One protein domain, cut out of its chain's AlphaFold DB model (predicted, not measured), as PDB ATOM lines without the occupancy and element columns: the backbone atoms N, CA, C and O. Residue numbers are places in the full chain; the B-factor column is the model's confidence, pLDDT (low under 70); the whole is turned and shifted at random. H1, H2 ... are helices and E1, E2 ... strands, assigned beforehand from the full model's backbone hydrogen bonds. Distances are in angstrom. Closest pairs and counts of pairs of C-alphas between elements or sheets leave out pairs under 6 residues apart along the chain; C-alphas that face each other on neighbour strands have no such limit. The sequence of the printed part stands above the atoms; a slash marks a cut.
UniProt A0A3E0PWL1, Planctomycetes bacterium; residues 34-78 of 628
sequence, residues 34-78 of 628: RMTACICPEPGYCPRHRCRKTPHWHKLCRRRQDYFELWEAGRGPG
ATOM      1  N   ARG A  34     -40.961 -41.206 -21.077       59.84
ATOM      2  CA  ARG A  34     -40.484 -39.848 -21.353       59.84
ATOM      3  C   ARG A  34     -40.518 -38.992 -20.094       59.84
ATOM      4  O   ARG A  34     -41.512 -38.930 -19.373       59.84
ATOM      5  N   MET A  35     -39.410 -38.298 -19.861       76.12
ATOM      6  CA  MET A  35     -39.324 -37.264 -18.840       76.12
ATOM      7  C   MET A  35     -40.314 -36.137 -19.168       76.12
ATOM      8  O   MET A  35     -40.486 -35.772 -20.330       76.12
ATOM      9  N   THR A  36     -40.967 -35.589 -18.150       83.62
ATOM     10  CA  THR A  36     -41.895 -34.457 -18.299       83.62
ATOM     11  C   THR A  36     -41.124 -33.158 -18.579       83.62
ATOM     12  O   THR A  36     -39.900 -33.102 -18.454       83.62
ATOM     13  N   ALA A  37     -41.832 -32.058 -18.860       83.94
ATOM     14  CA  ALA A  37     -41.216 -30.736 -19.036       83.94
ATOM     15  C   ALA A  37     -40.713 -30.083 -17.719       83.94
ATOM     16  O   ALA A  37     -40.321 -28.913 -17.697       83.94
ATOM     17  N   CYS A  38     -40.733 -30.810 -16.596       78.56
ATOM     18  CA  CYS A  38     -40.267 -30.348 -15.287       78.56
ATOM     19  C   CYS A  38     -38.736 -30.459 -15.171       78.56
ATOM     20  O   CYS A  38     -38.199 -31.557 -15.033       78.56
ATOM     21  N   ILE A  39     -38.029 -29.323 -15.147       71.81
ATOM     22  CA  ILE A  39     -36.554 -29.256 -15.067       71.81
ATOM     23  C   ILE A  39     -36.008 -28.991 -13.651       71.81
ATOM     24  O   ILE A  39     -34.942 -28.403 -13.504       71.81
ATOM     25  N   CYS A  40     -36.722 -29.364 -12.580       70.88
ATOM     26  CA  CYS A  40     -36.169 -29.162 -11.233       70.88
ATOM     27  C   CYS A  40     -34.905 -30.027 -11.043       70.88
ATOM     28  O   CYS A  40     -34.998 -31.237 -11.264       70.88
ATOM     29  N   PRO A  41     -33.753 -29.437 -10.657       60.22
ATOM     30  CA  PRO A  41     -32.468 -30.138 -10.644       60.22
ATOM     31  C   PRO A  41     -32.333 -31.107  -9.464       60.22
ATOM     32  O   PRO A  41     -31.798 -32.197  -9.631       60.22
ATOM     33  N   GLU A  42     -32.914 -30.770  -8.311       75.75
ATOM     34  CA  GLU A  42     -32.832 -31.560  -7.079       75.75
ATOM     35  C   GLU A  42     -34.156 -31.540  -6.286       75.75
ATOM     36  O   GLU A  42     -35.056 -30.734  -6.582       75.75
ATOM     37  N   PRO A  43     -34.353 -32.467  -5.327       75.44
ATOM     38  CA  PRO A  43     -35.404 -32.359  -4.319       75.44
ATOM     39  C   PRO A  43     -35.302 -31.040  -3.545       75.44
ATOM     40  O   PRO A  43     -34.211 -30.581  -3.238       75.44
ATOM     41  N   GLY A  44     -36.432 -30.424  -3.208       79.75
ATOM     42  CA  GLY A  44     -36.469 -29.084  -2.620       79.75
ATOM     43  C   GLY A  44     -37.363 -28.147  -3.419       79.75
ATOM     44  O   GLY A  44     -38.462 -28.521  -3.815       79.75
ATOM     45  N   TYR A  45     -36.956 -26.899  -3.632       81.00
ATOM     46  CA  TYR A  45     -37.808 -25.927  -4.319       81.00
ATOM     47  C   TYR A  45     -37.860 -26.175  -5.836       81.00
ATOM     48  O   TYR A  45     -36.842 -26.164  -6.518       81.00
ATOM     49  N   CYS A  46     -39.062 -26.365  -6.387       82.56
ATOM     50  CA  CYS A  46     -39.281 -26.444  -7.825       82.56
ATOM     51  C   CYS A  46     -39.608 -25.052  -8.388       82.56
ATOM     52  O   CYS A  46     -40.707 -24.553  -8.137       82.56
ATOM     53  N   PRO A  47     -38.732 -24.453  -9.215       78.06
ATOM     54  CA  PRO A  47     -38.959 -23.112  -9.756       78.06
ATOM     55  C   PRO A  47     -40.154 -23.049 -10.718       78.06
ATOM     56  O   PRO A  47     -40.879 -22.058 -10.725       78.06
ATOM     57  N   ARG A  48     -40.415 -24.125 -11.475       87.00
ATOM     58  CA  ARG A  48     -41.542 -24.193 -12.421       87.00
ATOM     59  C   ARG A  48     -42.894 -24.133 -11.710       87.00
ATOM     60  O   ARG A  48     -43.754 -23.338 -12.066       87.00
ATOM     61  N   HIS A  49     -43.059 -24.956 -10.680       86.19
ATOM     62  CA  HIS A  49     -44.334 -25.100  -9.970       86.19
ATOM     63  C   HIS A  49     -44.414 -24.242  -8.702       86.19
ATOM     64  O   HIS A  49     -45.452 -24.216  -8.047       86.19
ATOM     65  N   ARG A  50     -43.333 -23.522  -8.374       83.25
ATOM     66  CA  ARG A  50     -43.205 -22.602  -7.234       83.25
ATOM     67  C   ARG A  50     -43.569 -23.237  -5.890       83.25
ATOM     68  O   ARG A  50     -44.151 -22.589  -5.027       83.25
ATOM     69  N   CYS A  51     -43.206 -24.502  -5.710       76.12
ATOM     70  CA  CYS A  51     -43.464 -25.265  -4.492       76.12
ATOM     71  C   CYS A  51     -42.237 -26.055  -4.046       76.12
ATOM     72  O   CYS A  51     -41.398 -26.429  -4.869       76.12
ATOM     73  N   ARG A  52     -42.141 -26.351  -2.744       73.75
ATOM     74  CA  ARG A  52     -41.173 -27.335  -2.245       73.75
ATOM     75  C   ARG A  52     -41.685 -28.751  -2.506       73.75
ATOM     76  O   ARG A  52     -42.844 -29.058  -2.247       73.75
ATOM     77  N   LYS A  53     -40.795 -29.597  -3.012       71.62
ATOM     78  CA  LYS A  53     -40.998 -30.998  -3.348       71.62
ATOM     79  C   LYS A  53     -40.075 -31.876  -2.531       71.62
ATOM     80  O   LYS A  53     -38.864 -31.682  -2.547       71.62
ATOM     81  N   THR A  54     -40.652 -32.862  -1.860       68.19
ATOM     82  CA  THR A  54     -39.894 -33.971  -1.278       68.19
ATOM     83  C   THR A  54     -39.158 -34.746  -2.387       68.19
ATOM     84  O   THR A  54     -39.516 -34.612  -3.566       68.19
ATOM     85  N   PRO A  55     -38.152 -35.582  -2.060       70.56
ATOM     86  CA  PRO A  55     -37.486 -36.438  -3.050       70.56
ATOM     87  C   PRO A  55     -38.466 -37.264  -3.889       70.56
ATOM     88  O   PRO A  55     -38.314 -37.399  -5.104       70.56
ATOM     89  N   HIS A  56     -39.535 -37.724  -3.246       64.19
ATOM     90  CA  HIS A  56     -40.626 -38.439  -3.882       64.19
ATOM     91  C   HIS A  56     -41.381 -37.578  -4.920       64.19
ATOM     92  O   HIS A  56     -41.453 -37.940  -6.097       64.19
ATOM     93  N   TRP A  57     -41.869 -36.386  -4.545       71.62
ATOM     94  CA  TRP A  57     -42.570 -35.486  -5.477       71.62
ATOM     95  C   TRP A  57     -41.672 -34.954  -6.596       71.62
ATOM     96  O   TRP A  57     -42.146 -34.703  -7.705       71.62
ATOM     97  N   HIS A  58     -40.373 -34.796  -6.337       77.25
ATOM     98  CA  HIS A  58     -39.394 -34.479  -7.373       77.25
ATOM     99  C   HIS A  58     -39.361 -35.584  -8.443       77.25
ATOM    100  O   HIS A  58     -39.476 -35.290  -9.636       77.25
ATOM    101  N   LYS A  59     -39.273 -36.857  -8.026       75.06
ATOM    102  CA  LYS A  59     -39.265 -38.020  -8.928       75.06
ATOM    103  C   LYS A  59     -40.552 -38.098  -9.754       75.06
ATOM    104  O   LYS A  59     -40.477 -38.271 -10.970       75.06
ATOM    105  N   LEU A  60     -41.711 -37.907  -9.119       75.50
ATOM    106  CA  LEU A  60     -43.009 -37.906  -9.801       75.50
ATOM    107  C   LEU A  60     -43.141 -36.748 -10.789       75.50
ATOM    108  O   LEU A  60     -43.506 -36.986 -11.937       75.50
ATOM    109  N   CYS A  61     -42.757 -35.523 -10.401       80.12
ATOM    110  CA  CYS A  61     -42.826 -34.370 -11.302       80.12
ATOM    111  C   CYS A  61     -42.112 -34.629 -12.617       80.12
ATOM    112  O   CYS A  61     -42.599 -34.187 -13.647       80.12
ATOM    113  N   ARG A  62     -40.964 -35.315 -12.572       84.25
ATOM    114  CA  ARG A  62     -40.090 -35.544 -13.724       84.25
ATOM    115  C   ARG A  62     -40.467 -36.758 -14.565       84.25
ATOM    116  O   ARG A  62     -40.033 -36.824 -15.707       84.25
ATOM    117  N   ARG A  63     -41.218 -37.719 -14.019       76.19
ATOM    118  CA  ARG A  63     -41.427 -39.036 -14.654       76.19
ATOM    119  C   ARG A  63     -42.887 -39.408 -14.901       76.19
ATOM    120  O   ARG A  63     -43.141 -40.416 -15.547       76.19
ATOM    121  N   ARG A  64     -43.841 -38.645 -14.367       74.56
ATOM    122  CA  ARG A  64     -45.275 -38.935 -14.463       74.56
ATOM    123  C   ARG A  64     -46.009 -37.727 -15.038       74.56
ATOM    124  O   ARG A  64     -46.140 -36.701 -14.373       74.56
ATOM    125  N   GLN A  65     -46.448 -37.843 -16.291       76.06
ATOM    126  CA  GLN A  65     -47.107 -36.765 -17.035       76.06
ATOM    127  C   GLN A  65     -48.428 -36.323 -16.382       76.06
ATOM    128  O   GLN A  65     -48.693 -35.133 -16.259       76.06
ATOM    129  N   ASP A  66     -49.203 -37.281 -15.884       57.19
ATOM    130  CA  ASP A  66     -50.426 -37.074 -15.106       57.19
ATOM    131  C   ASP A  66     -50.175 -36.249 -13.831       57.19
ATOM    132  O   ASP A  66     -50.920 -35.325 -13.513       57.19
ATOM    133  N   TYR A  67     -49.070 -36.516 -13.132       62.41
ATOM    134  CA  TYR A  67     -48.694 -35.755 -11.940       62.41
ATOM    135  C   TYR A  67     -48.147 -34.373 -12.304       62.41
ATOM    136  O   TYR A  67     -48.436 -33.386 -11.627       62.41
ATOM    137  N   PHE A  68     -47.369 -34.280 -13.382       79.88
ATOM    138  CA  PHE A  68     -46.881 -33.011 -13.910       79.88
ATOM    139  C   PHE A  68     -48.031 -32.046 -14.223       79.88
ATOM    140  O   PHE A  68     -47.986 -30.897 -13.789       79.88
ATOM    141  N   GLU A  69     -49.096 -32.531 -14.863       77.88
ATOM    142  CA  GLU A  69     -50.294 -31.745 -15.179       77.88
ATOM    143  C   GLU A  69     -51.029 -31.231 -13.926       77.88
ATOM    144  O   GLU A  69     -51.552 -30.114 -13.936       77.88
ATOM    145  N   LEU A  70     -51.014 -31.973 -12.810       68.81
ATOM    146  CA  LEU A  70     -51.567 -31.490 -11.535       68.81
ATOM    147  C   LEU A  70     -50.815 -30.268 -11.001       68.81
ATOM    148  O   LEU A  70     -51.443 -29.307 -10.548       68.81
ATOM    149  N   TRP A  71     -49.482 -30.284 -11.063       82.12
ATOM    150  CA  TRP A  71     -48.685 -29.132 -10.650       82.12
ATOM    151  C   TRP A  71     -48.767 -27.960 -11.640       82.12
ATOM    152  O   TRP A  71     -48.743 -26.808 -11.200       82.12
ATOM    153  N   GLU A  72     -48.894 -28.223 -12.943       85.06
ATOM    154  CA  GLU A  72     -49.159 -27.177 -13.946       85.06
ATOM    155  C   GLU A  72     -50.492 -26.473 -13.667       85.06
ATOM    156  O   GLU A  72     -50.594 -25.254 -13.786       85.06
ATOM    157  N   ALA A  73     -51.493 -27.222 -13.199       75.38
ATOM    158  CA  ALA A  73     -52.791 -26.685 -12.803       75.38
ATOM    159  C   ALA A  73     -52.794 -25.976 -11.433       75.38
ATOM    160  O   ALA A  73     -53.854 -25.553 -10.973       75.38
ATOM    161  N   GLY A  74     -51.649 -25.861 -10.749       71.31
ATOM    162  CA  GLY A  74     -51.574 -25.242  -9.420       71.31
ATOM    163  C   GLY A  74     -52.182 -26.089  -8.295       71.31
ATOM    164  O   GLY A  74     -52.413 -25.575  -7.203       71.31
ATOM    165  N   ARG A  75     -52.472 -27.367  -8.562       63.72
ATOM    166  CA  ARG A  75     -53.134 -28.305  -7.638       63.72
ATOM    167  C   ARG A  75     -52.191 -29.386  -7.119       63.72
ATOM    168  O   ARG A  75     -52.630 -30.330  -6.464       63.72
ATOM    169  N   GLY A  76     -50.912 -29.289  -7.455       63.38
ATOM    170  CA  GLY A  76     -49.924 -30.273  -7.075       63.38
ATOM    171  C   GLY A  76     -49.438 -30.071  -5.633       63.38
ATOM    172  O   GLY A  76     -49.419 -28.946  -5.124       63.38
ATOM    173  N   PRO A  77     -48.996 -31.146  -4.965       55.66
ATOM    174  CA  PRO A  77     -48.503 -31.082  -3.594       55.66
ATOM    175  C   PRO A  77     -47.436 -29.997  -3.368       55.66
ATOM    176  O   PRO A  77     -46.551 -29.774  -4.204       55.66
ATOM    177  N   GLY A  78     -47.541 -29.290  -2.239       60.00
ATOM    178  CA  GLY A  78     -46.670 -28.168  -1.878       60.00
ATOM    179  C   GLY A  78     -47.031 -26.817  -2.519       60.00
ATOM    180  O   GLY A  78     -46.390 -25.819  -2.186       60.00
TER     181      GLY A  78
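What this domain is: This is residues 34 to 78 of the 628 residues of a protein of Planctomycetes bacterium (UniProt A0A3E0PWL1). A short hairpin of two strands, E1 and E2, makes one side of a small rounded domain, and two short helices, H1 and then H2, meet at a corner like an L, with H2 away from the hairpin. Residues 35 to 43, with no named element, pass alongside H1 on their way to the hairpin, and residues 73 to 78 fold back from H2 toward E2. The printed part has 45 residues with two named strands and two named helices, in the order E1, E2, H1, H2; the sheet, E1 - E2, is antiparallel. The class is mixed, helices and strands, with 17 residues in helices and 6 in strands. The whole is compact, with a radius of gyration of the C-alphas of 8.8 A, and its C-alphas span 21 by 20 by 15 A.

How they stand to each other: Begin with the hairpin of E1, residues 44 to 46, and E2, residues 51 to 53, two antiparallel neighbours whose directions differ by 133 degrees. Look at Tyr 45 and Arg 52, whose C-alphas face each other at 4.2 A. Beside them, N 44 and O 53 are within hydrogen-bond range at 2.8 A, and so are N 53 and O 44 at 2.7 A. Go on to H1, residues 55 to 63: its closest C-alphas with E1 are those of Pro 55 and Gly 44, 7.4 A apart. Then find H2, residues 65 to 72, which touches H1 only at the corner by their link; their closest C-alphas are those of Cys 61 and Phe 68, 5.0 A apart. Their lines stand at a steep tilt of 69.5 degrees, only just short of about perpendicular, and they run opposite ways. H2 is apart from E1 and from E2. In H1 and H2 every O i to N i+4 pair is within hydrogen-bond range.

Where its parts are: Find C-alpha 44 at (-36.469, -29.084, -2.620), where E1 begins; it runs to residue 46. E2 covers residues 51 to 53. H1 starts at C-alpha 55, at (-37.486, -36.438, -3.050), and runs 12.5 A to C-alpha 63. H2 runs 10.3 A from C-alpha 65 to C-alpha 72, at (-49.159, -27.177, -13.946).

The domain as a whole: The two C-alphas farthest apart are those of Arg 34 and Gly 78, the first and last printed residues, 23.5 A from each other. The printed part has no cut, and the links E1 to E2, E2 to H1 and H1 to H2 are tight. The mean pLDDT of the printed part is 74.0; look for values under 70 at residues 34, 41, 54, 56, 66 to 67, 70 and 75 to 78.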